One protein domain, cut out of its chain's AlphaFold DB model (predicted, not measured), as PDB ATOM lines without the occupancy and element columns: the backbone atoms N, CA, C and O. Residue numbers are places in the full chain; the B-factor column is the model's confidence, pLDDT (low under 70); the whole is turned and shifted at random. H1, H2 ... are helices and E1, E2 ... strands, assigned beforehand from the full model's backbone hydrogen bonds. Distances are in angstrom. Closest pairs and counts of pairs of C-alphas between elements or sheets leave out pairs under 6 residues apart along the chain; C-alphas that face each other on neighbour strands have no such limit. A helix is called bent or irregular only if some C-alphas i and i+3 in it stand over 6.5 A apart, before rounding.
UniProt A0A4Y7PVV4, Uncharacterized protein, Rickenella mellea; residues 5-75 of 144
ATOM      1  N   VAL A   5     -39.658  -3.409 -35.694       43.12
ATOM      2  CA  VAL A   5     -38.726  -4.527 -35.510       43.12
ATOM      3  C   VAL A   5     -39.344  -5.855 -35.968       43.12
ATOM      4  O   VAL A   5     -38.621  -6.751 -36.387       43.12
ATOM      5  N   VAL A   6     -40.678  -5.967 -35.954       41.81
ATOM      6  CA  VAL A   6     -41.434  -7.179 -36.337       41.81
ATOM      7  C   VAL A   6     -42.001  -7.071 -37.760       41.81
ATOM      8  O   VAL A   6     -42.630  -7.996 -38.267       41.81
ATOM      9  N   SER A   7     -41.778  -5.945 -38.439       43.06
ATOM     10  CA  SER A   7     -42.320  -5.725 -39.778       43.06
ATOM     11  C   SER A   7     -41.447  -6.426 -40.822       43.06
ATOM     12  O   SER A   7     -40.354  -5.958 -41.179       43.06
ATOM     13  N   GLY A   8     -41.959  -7.579 -41.262       50.34
ATOM     14  CA  GLY A   8     -41.731  -8.182 -42.575       50.34
ATOM     15  C   GLY A   8     -41.491  -7.140 -43.675       50.34
ATOM     16  O   GLY A   8     -42.254  -6.186 -43.763       50.34
ATOM     17  N   ASP A   9     -40.439  -7.314 -44.469       55.62
ATOM     18  CA  ASP A   9     -40.242  -6.875 -45.852       55.62
ATOM     19  C   ASP A   9     -40.579  -5.434 -46.229       55.62
ATOM     20  O   ASP A   9     -41.102  -5.143 -47.303       55.62
ATOM     21  N   VAL A  10     -40.212  -4.502 -45.356       53.28
ATOM     22  CA  VAL A  10     -40.190  -3.080 -45.690       53.28
ATOM     23  C   VAL A  10     -38.742  -2.663 -45.935       53.28
ATOM     24  O   VAL A  10     -37.976  -2.538 -44.977       53.28
ATOM     25  N   ASN A  11     -38.384  -2.453 -47.210       57.44
ATOM     26  CA  ASN A  11     -37.072  -1.927 -47.615       57.44
ATOM     27  C   ASN A  11     -36.860  -0.512 -47.066       57.44
ATOM     28  O   ASN A  11     -35.810  -0.226 -46.509       57.44
ATOM     29  N   PHE A  12     -37.889   0.336 -47.143       62.09
ATOM     30  CA  PHE A  12     -37.874   1.693 -46.603       62.09
ATOM     31  C   PHE A  12     -39.200   1.997 -45.915       62.09
ATOM     32  O   PHE A  12     -40.265   1.845 -46.511       62.09
ATOM     33  N   MET A  13     -39.148   2.425 -44.655       70.38
ATOM     34  CA  MET A  13     -40.323   2.859 -43.905       70.38
ATOM     35  C   MET A  13     -40.189   4.340 -43.578       70.38
ATOM     36  O   MET A  13     -39.217   4.746 -42.942       70.38
ATOM     37  N   ILE A  14     -41.190   5.130 -43.964       79.69
ATOM     38  CA  ILE A  14     -41.375   6.471 -43.409       79.69
ATOM     39  C   ILE A  14     -42.256   6.326 -42.174       79.69
ATOM     40  O   ILE A  14     -43.379   5.832 -42.256       79.69
ATOM     41  N   CYS A  15     -41.749   6.745 -41.023       79.69
ATOM     42  CA  CYS A  15     -42.495   6.754 -39.773       79.69
ATOM     43  C   CYS A  15     -42.497   8.148 -39.150       79.69
ATOM     44  O   CYS A  15     -41.729   9.031 -39.530       79.69
ATOM     45  N   TYR A  16     -43.387   8.348 -38.186       84.50
ATOM     46  CA  TYR A  16     -43.415   9.554 -37.375       84.50
ATOM     47  C   TYR A  16     -43.415   9.178 -35.899       84.50
ATOM     48  O   TYR A  16     -43.981   8.158 -35.503       84.50
ATOM     49  N   THR A  17     -42.784  10.010 -35.079       83.75
ATOM     50  CA  THR A  17     -42.884   9.926 -33.621       83.75
ATOM     51  C   THR A  17     -43.653  11.128 -33.107       83.75
ATOM     52  O   THR A  17     -43.558  12.221 -33.667       83.75
ATOM     53  N   VAL A  18     -44.439  10.921 -32.051       85.56
ATOM     54  CA  VAL A  18     -45.185  11.986 -31.378       85.56
ATOM     55  C   VAL A  18     -44.763  12.020 -29.921       85.56
ATOM     56  O   VAL A  18     -44.849  11.011 -29.227       85.56
ATOM     57  N   ASN A  19     -44.329  13.188 -29.455       86.12
ATOM     58  CA  ASN A  19     -44.048  13.457 -28.051       86.12
ATOM     59  C   ASN A  19     -44.885  14.658 -27.594       86.12
ATOM     60  O   ASN A  19     -44.504  15.821 -27.759       86.12
ATOM     61  N   GLY A  20     -46.087  14.380 -27.088       89.25
ATOM     62  CA  GLY A  20     -47.063  15.408 -26.738       89.25
ATOM     63  C   GLY A  20     -47.501  16.218 -27.960       89.25
ATOM     64  O   GLY A  20     -48.199  15.713 -28.833       89.25
ATOM     65  N   ARG A  21     -47.096  17.492 -28.019       89.12
ATOM     66  CA  ARG A  21     -47.420  18.418 -29.122       89.12
ATOM     67  C   ARG A  21     -46.323  18.501 -30.185       89.12
ATOM     68  O   ARG A  21     -46.358  19.393 -31.023       89.12
ATOM     69  N   ARG A  22     -45.337  17.610 -30.135       90.94
ATOM     70  CA  ARG A  22     -44.207  17.578 -31.063       90.94
ATOM     71  C   ARG A  22     -44.295  16.335 -31.936       90.94
ATOM     72  O   ARG A  22     -44.574  15.255 -31.422       90.94
ATOM     73  N   ILE A  23     -44.064  16.492 -33.232       91.19
ATOM     74  CA  ILE A  23     -44.021  15.419 -34.223       91.19
ATOM     75  C   ILE A  23     -42.725  15.516 -35.026       91.19
ATOM     76  O   ILE A  23     -42.289  16.607 -35.378       91.19
ATOM     77  N   ARG A  24     -42.102  14.382 -35.332       91.12
ATOM     78  CA  ARG A  24     -40.939  14.324 -36.226       91.12
ATOM     79  C   ARG A  24     -41.064  13.123 -37.152       91.12
ATOM     80  O   ARG A  24     -41.481  12.056 -36.704       91.12
ATOM     81  N   PHE A  25     -40.709  13.303 -38.421       86.94
ATOM     82  CA  PHE A  25     -40.713  12.238 -39.419       86.94
ATOM     83  C   PHE A  25     -39.318  11.645 -39.588       86.94
ATOM     84  O   PHE A  25     -38.313  12.356 -39.526       86.94
ATOM     85  N   TYR A  26     -39.269  10.343 -39.830       84.62
ATOM     86  CA  TYR A  26     -38.050   9.571 -39.997       84.62
ATOM     87  C   TYR A  26     -38.185   8.624 -41.183       84.62
ATOM     88  O   TYR A  26     -39.282   8.157 -41.486       84.62
ATOM     89  N   ALA A  27     -37.060   8.308 -41.806       81.88
ATOM     90  CA  ALA A  27     -36.907   7.182 -42.709       81.88
ATOM     91  C   ALA A  27     -36.062   6.108 -42.022       81.88
ATOM     92  O   ALA A  27     -35.108   6.412 -41.309       81.88
ATOM     93  N   THR A  28     -36.390   4.846 -42.245       76.81
ATOM     94  CA  THR A  28     -35.531   3.726 -41.863       76.81
ATOM     95  C   THR A  28     -35.427   2.758 -43.027       76.81
ATOM     96  O   THR A  28     -36.427   2.471 -43.687       76.81
ATOM     97  N   ASP A  29     -34.207   2.300 -43.288       71.31
ATOM     98  CA  ASP A  29     -33.917   1.225 -44.229       71.31
ATOM     99  C   ASP A  29     -33.735  -0.078 -43.443       71.31
ATOM    100  O   ASP A  29     -33.094  -0.115 -42.386       71.31
ATOM    101  N   SER A  30     -34.279  -1.160 -43.990       62.78
ATOM    102  CA  SER A  30     -33.986  -2.540 -43.606       62.78
ATOM    103  C   SER A  30     -32.499  -2.821 -43.329       62.78
ATOM    104  O   SER A  30     -32.186  -3.499 -42.345       62.78
ATOM    105  N   SER A  31     -31.583  -2.254 -44.124       63.03
ATOM    106  CA  SER A  31     -30.132  -2.425 -43.979       63.03
ATOM    107  C   SER A  31     -29.575  -1.761 -42.713       63.03
ATOM    108  O   SER A  31     -28.633  -2.266 -42.098       63.03
ATOM    109  N   GLN A  32     -30.202  -0.670 -42.261       63.81
ATOM    110  CA  GLN A  32     -29.752   0.117 -41.114       63.81
ATOM    111  C   GLN A  32     -30.380  -0.318 -39.787       63.81
ATOM    112  O   GLN A  32     -30.042   0.247 -38.747       63.81
ATOM    113  N   ARG A  33     -31.222  -1.364 -39.776       63.75
ATOM    114  CA  ARG A  33     -31.886  -1.889 -38.563       63.75
ATOM    115  C   ARG A  33     -30.919  -2.308 -37.447       63.75
ATOM    116  O   ARG A  33     -31.307  -2.299 -36.285       63.75
ATOM    117  N   LYS A  34     -29.680  -2.684 -37.786       64.94
ATOM    118  CA  LYS A  34     -28.625  -3.056 -36.820       64.94
ATOM    119  C   LYS A  34     -27.742  -1.879 -36.396       64.94
ATOM    120  O   LYS A  34     -26.874  -2.055 -35.544       64.94
ATOM    121  N   SER A  35     -27.921  -0.705 -37.002       67.62
ATOM    122  CA  SER A  35     -27.182   0.490 -36.611       67.62
ATOM    123  C   SER A  35     -27.726   1.039 -35.285       67.62
ATOM    124  O   SER A  35     -28.908   0.858 -34.985       67.62
ATOM    125  N   PRO A  36     -26.901   1.736 -34.489       66.38
ATOM    126  CA  PRO A  36     -27.363   2.412 -33.276       66.38
ATOM    127  C   PRO A  36     -28.358   3.552 -33.562       66.38
ATOM    128  O   PRO A  36     -29.081   3.977 -32.665       66.38
ATOM    129  N   THR A  37     -28.435   4.028 -34.810       68.44
ATOM    130  CA  THR A  37     -29.356   5.080 -35.261       68.44
ATOM    131  C   THR A  37     -30.140   4.613 -36.491       68.44
ATOM    132  O   THR A  37     -29.945   5.142 -37.585       68.44
ATOM    133  N   PRO A  38     -31.049   3.631 -36.343       69.06
ATOM    134  CA  PRO A  38     -31.747   3.026 -37.479       69.06
ATOM    135  C   PRO A  38     -32.764   3.975 -38.131       69.06
ATOM    136  O   PRO A  38     -33.277   3.678 -39.209       69.06
ATOM    137  N   PHE A  39     -33.067   5.103 -37.480       75.56
ATOM    138  CA  PHE A  39     -34.001   6.122 -37.938       75.56
ATOM    139  C   PHE A  39     -33.248   7.386 -38.351       75.56
ATOM    140  O   PHE A  39     -32.702   8.099 -37.509       75.56
ATOM    141  N   LEU A  40     -33.276   7.693 -39.643       81.56
ATOM    142  CA  LEU A  40     -32.765   8.936 -40.196       81.56
ATOM    143  C   LEU A  40     -33.866  10.007 -40.120       81.56
ATOM    144  O   LEU A  40     -34.927   9.814 -40.716       81.56
ATOM    145  N   PRO A  41     -33.675  11.123 -39.394       82.75
ATOM    146  CA  PRO A  41     -34.675  12.183 -39.339       82.75
ATOM    147  C   PRO A  41     -34.840  12.835 -40.717       82.75
ATOM    148  O   PRO A  41     -33.878  13.319 -41.305       82.75
ATOM    149  N   LEU A  42     -36.076  12.861 -41.220       83.69
ATOM    150  CA  LEU A  42     -36.445  13.554 -42.462       83.69
ATOM    151  C   LEU A  42     -36.793  15.021 -42.218       83.69
ATOM    152  O   LEU A  42     -36.796  15.833 -43.140       83.69
ATOM    153  N   THR A  43     -37.159  15.347 -40.980       87.19
ATOM    154  CA  THR A  43     -37.614  16.677 -40.597       87.19
ATOM    155  C   THR A  43     -37.012  17.072 -39.261       87.19
ATOM    156  O   THR A  43     -36.718  16.235 -38.399       87.19
ATOM    157  N   ASP A  44     -36.944  18.376 -39.030       88.62
ATOM    158  CA  ASP A  44     -36.840  18.892 -37.675       88.62
ATOM    159  C   ASP A  44     -38.068  18.506 -36.844       88.62
ATOM    160  O   ASP A  44     -39.055  17.951 -37.339       88.62
ATOM    161  N   GLU A  45     -37.987  18.770 -35.545       89.94
ATOM    162  CA  GLU A  45     -39.122  18.590 -34.657       89.94
ATOM    163  C   GLU A  45     -40.167  19.672 -34.949       89.94
ATOM    164  O   GLU A  45     -39.899  20.873 -34.882       89.94
ATOM    165  N   LEU A  46     -41.363  19.234 -35.312       90.62
ATOM    166  CA  LEU A  46     -42.479  20.089 -35.669       90.62
ATOM    167  C   LEU A  46     -43.432  20.184 -34.486       90.62
ATOM    168  O   LEU A  46     -43.785  19.181 -33.877       90.62
ATOM    169  N   ASP A  47     -43.886  21.389 -34.176       90.19
ATOM    170  CA  ASP A  47     -44.810  21.629 -33.072       90.19
ATOM    171  C   ASP A  47     -46.228  21.890 -33.602       90.19
ATOM    172  O   ASP A  47     -46.413  22.607 -34.579       90.19
ATOM    173  N   ILE A  48     -47.246  21.324 -32.961       91.81
ATOM    174  CA  ILE A  48     -48.661  21.498 -33.318       91.81
ATOM    175  C   ILE A  48     -49.427  22.425 -32.357       91.81
ATOM    176  O   ILE A  48     -50.660  22.494 -32.410       91.81
ATOM    177  N   THR A  49     -48.730  23.156 -31.479       91.31
ATOM    178  CA  THR A  49     -49.332  24.081 -30.498       91.31
ATOM    179  C   THR A  49     -50.187  25.176 -31.127       91.31
ATOM    180  O   THR A  49     -51.288  25.425 -30.641       91.31
ATOM    181  N   SER A  50     -49.717  25.818 -32.199       91.62
ATOM    182  CA  SER A  50     -50.402  26.950 -32.832       91.62
ATOM    183  C   SER A  50     -50.896  26.626 -34.237       91.62
ATOM    184  O   SER A  50     -50.362  25.750 -34.919       91.62
ATOM    185  N   PHE A  51     -51.908  27.367 -34.695       90.06
ATOM    186  CA  PHE A  51     -52.487  27.204 -36.030       90.06
ATOM    187  C   PHE A  51     -51.434  27.305 -37.146       90.06
ATOM    188  O   PHE A  51     -51.352  26.426 -38.001       90.06
ATOM    189  N   LEU A  52     -50.560  28.316 -37.086       91.56
ATOM    190  CA  LEU A  52     -49.484  28.495 -38.067       91.56
ATOM    191  C   LEU A  52     -48.508  27.313 -38.082       91.56
ATOM    192  O   LEU A  52     -48.080  26.870 -39.147       91.56
ATOM    193  N   ARG A  53     -48.172  26.756 -36.913       89.69
ATOM    194  CA  ARG A  53     -47.255  25.611 -36.844       89.69
ATOM    195  C   ARG A  53     -47.915  24.315 -37.330       89.69
ATOM    196  O   ARG A  53     -47.263  23.531 -38.013       89.69
ATOM    197  N   ARG A  54     -49.225  24.140 -37.112       91.69
ATOM    198  CA  ARG A  54     -50.008  23.053 -37.733       91.69
ATOM    199  C   ARG A  54     -50.003  23.145 -39.258       91.69
ATOM    200  O   ARG A  54     -49.852  22.121 -39.917       91.69
ATOM    201  N   PHE A  55     -50.105  24.352 -39.816       93.31
ATOM    202  CA  PHE A  55     -49.996  24.548 -41.264       93.31
ATOM    203  C   PHE A  55     -48.611  24.145 -41.788       93.31
ATOM    204  O   PHE A  55     -48.511  23.471 -42.809       93.31
ATOM    205  N   LYS A  56     -47.544  24.462 -41.041       90.56
ATOM    206  CA  LYS A  56     -46.184  24.000 -41.359       90.56
ATOM    207  C   LYS A  56     -46.081  22.471 -41.352       90.56
ATOM    208  O   LYS A  56     -45.488  21.909 -42.264       90.56
ATOM    209  N   VAL A  57     -46.702  21.792 -40.382       90.75
ATOM    210  CA  VAL A  57     -46.754  20.316 -40.350       90.75
ATOM    211  C   VAL A  57     -47.464  19.763 -41.583       90.75
ATOM    212  O   VAL A  57     -46.955  18.844 -42.221       90.75
ATOM    213  N   LEU A  58     -48.604  20.349 -41.959       92.62
ATOM    214  CA  LEU A  58     -49.344  19.951 -43.156       92.62
ATOM    215  C   LEU A  58     -48.500  20.132 -44.425       92.62
ATOM    216  O   LEU A  58     -48.420  19.222 -45.247       92.62
ATOM    217  N   GLN A  59     -47.818  21.271 -44.556       92.44
ATOM    218  CA  GLN A  59     -46.899  21.535 -45.660       92.44
ATOM    219  C   GLN A  59     -45.779  20.488 -45.721       92.44
ATOM    220  O   GLN A  59     -45.455  19.995 -46.800       92.44
ATOM    221  N   THR A  60     -45.217  20.101 -44.575       90.88
ATOM    222  CA  THR A  60     -44.198  19.050 -44.506       90.88
ATOM    223  C   THR A  60     -44.733  17.696 -44.976       90.88
ATOM    224  O   THR A  60     -44.077  17.041 -45.782       90.88
ATOM    225  N   VAL A  61     -45.936  17.301 -44.551       89.62
ATOM    226  CA  VAL A  61     -46.576  16.052 -45.007       89.62
ATOM    227  C   VAL A  61     -46.810  16.071 -46.519       89.62
ATOM    228  O   VAL A  61     -46.500  15.095 -47.200       89.62
ATOM    229  N   ILE A  62     -47.295  17.191 -47.064       92.31
ATOM    230  CA  ILE A  62     -47.499  17.362 -48.511       92.31
ATOM    231  C   ILE A  62     -46.175  17.218 -49.269       92.31
ATOM    232  O   ILE A  62     -46.133  16.566 -50.311       92.31
ATOM    233  N   ASN A  63     -45.087  17.793 -48.756       91.12
ATOM    234  CA  ASN A  63     -43.773  17.684 -49.386       91.12
ATOM    235  C   ASN A  63     -43.252  16.241 -49.396       91.12
ATOM    236  O   ASN A  63     -42.774  15.787 -50.432       91.12
ATOM    237  N   ILE A  64     -43.402  15.502 -48.289       86.50
ATOM    238  CA  ILE A  64     -43.049  14.074 -48.234       86.50
ATOM    239  C   ILE A  64     -43.862  13.292 -49.274       86.50
ATOM    240  O   ILE A  64     -43.292  12.530 -50.053       86.50
ATOM    241  N   ALA A  65     -45.177  13.516 -49.339       86.94
ATOM    242  CA  ALA A  65     -46.042  12.851 -50.311       86.94
ATOM    243  C   ALA A  65     -45.635  13.157 -51.762       86.94
ATOM    244  O   ALA A  65     -45.607  12.252 -52.591       86.94
ATOM    245  N   ARG A  66     -45.267  14.409 -52.070       88.12
ATOM    246  CA  ARG A  66     -44.773  14.794 -53.401       88.12
ATOM    247  C   ARG A  66     -43.503  14.047 -53.779       88.12
ATOM    248  O   ARG A  66     -43.457  13.504 -54.873       88.12
ATOM    249  N   ILE A  67     -42.523  13.970 -52.877       84.19
ATOM    250  CA  ILE A  67     -41.283  13.217 -53.120       84.19
ATOM    251  C   ILE A  67     -41.608  11.749 -53.412       84.19
ATOM    252  O   ILE A  67     -41.112  11.208 -54.394       84.19
ATOM    253  N   MET A  68     -42.490  11.131 -52.616       81.81
ATOM    254  CA  MET A  68     -42.919   9.742 -52.825       81.81
ATOM    255  C   MET A  68     -43.590   9.527 -54.185       81.81
ATOM    256  O   MET A  68     -43.379   8.491 -54.806       81.81
ATOM    257  N   VAL A  69     -44.386  10.490 -54.655       81.12
ATOM    258  CA  VAL A  69     -44.992  10.447 -55.992       81.12
ATOM    259  C   VAL A  69     -43.932  10.609 -57.081       81.12
ATOM    260  O   VAL A  69     -43.978   9.869 -58.056       81.12
ATOM    261  N   THR A  70     -42.970  11.522 -56.913       80.62
ATOM    262  CA  THR A  70     -41.887  11.749 -57.883       80.62
ATOM    263  C   THR A  70     -41.042  10.499 -58.103       80.62
ATOM    264  O   THR A  70     -40.735  10.180 -59.241       80.62
ATOM    265  N   ILE A  71     -40.686   9.784 -57.033       77.75
ATOM    266  CA  ILE A  71     -39.835   8.587 -57.127       77.75
ATOM    267  C   ILE A  71     -40.630   7.304 -57.385       77.75
ATOM    268  O   ILE A  71     -40.042   6.230 -57.444       77.75
ATOM    269  N   LYS A  72     -41.964   7.378 -57.486       74.50
ATOM    270  CA  LYS A  72     -42.846   6.202 -57.538       74.50
ATOM    271  C   LYS A  72     -42.500   5.263 -58.691       74.50
ATOM    272  O   LYS A  72     -42.550   4.052 -58.504       74.50
ATOM    273  N   ASP A  73     -42.180   5.819 -59.853       70.94
ATOM    274  CA  ASP A  73     -41.890   5.041 -61.060       70.94
ATOM    275  C   ASP A  73     -40.469   4.447 -61.039       70.94
ATOM    276  O   ASP A  73     -40.214   3.439 -61.694       70.94
ATOM    277  N   ASP A  74     -39.578   5.016 -60.219       66.69
ATOM    278  CA  ASP A  74     -38.231   4.498 -59.950       66.69
ATOM    279  C   ASP A  74     -38.219   3.452 -58.819       66.69
ATOM    280  O   ASP A  74     -37.225   2.745 -58.622       66.69
ATOM    281  N   LEU A  75     -39.313   3.330 -58.052       62.31
ATOM    282  CA  LEU A  75     -39.448   2.258 -57.071       62.31
ATOM    283  C   LEU A  75     -39.544   0.920 -57.818       62.31
ATOM    284  O   LEU A  75     -40.312   0.807 -58.775       62.31
TER     285      LEU A  75
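Overview. This is residues 5 to 75 of the 144 residues of an uncharacterized protein of Rickenella mellea (UniProt A0A4Y7PVV4). What is the shape? Hairpin E1-E2 is joined along E2 by short pairings of residues 40 to 41 and 46 to 47; long helix H2 folds back beside it, residues 65 to 75 sticking out. How is it built? The 71 printed residues are mixed, E1, E2, H1, H2 in order, sheet E1 - E2 antiparallel. The whole is only just loose, close to compact (radius of gyration of the C-alphas 13.8 A), and spans 37 by 31 by 17 A.

Along the chain. Where are the strands? E1, residues 12 to 19, spans 22.8 A from C-alpha 12 at (-37.874, 1.693, -46.603); E2, residues 22 to 29, spans 23.4 A. And the helices? H1, residues 30 to 34, spans 8.7 A and is irregular: C-alphas 31 and 34 are 7.3 A apart. H2, residues 51 to 70, spans 28.8 A, ending at C-alpha 70 (-41.887, 11.749, -57.883).

Arrangement. How do strands pair? Hairpin E1 and E2 is antiparallel, 157 degrees between directions; N 13 and O 28, 2.9 A, are within hydrogen-bond range. And the helices? E2 and H2 are near each other; H2 is apart from E1 and H1. Within range are every O i to N i+4 pair in H2, but 0 of 1 in H1, with 1 of 2 O i to N i+3 pairs.

Size, cuts and confidence. How large? The farthest C-alphas, Lys 34 and Phe 51, are 38.5 A apart; the printed part has no cut. What is long or uncertain? H1 to H2 is a long link; pLDDT is under 70 at residues 5 to 12, 30 to 38 and 74 to 75.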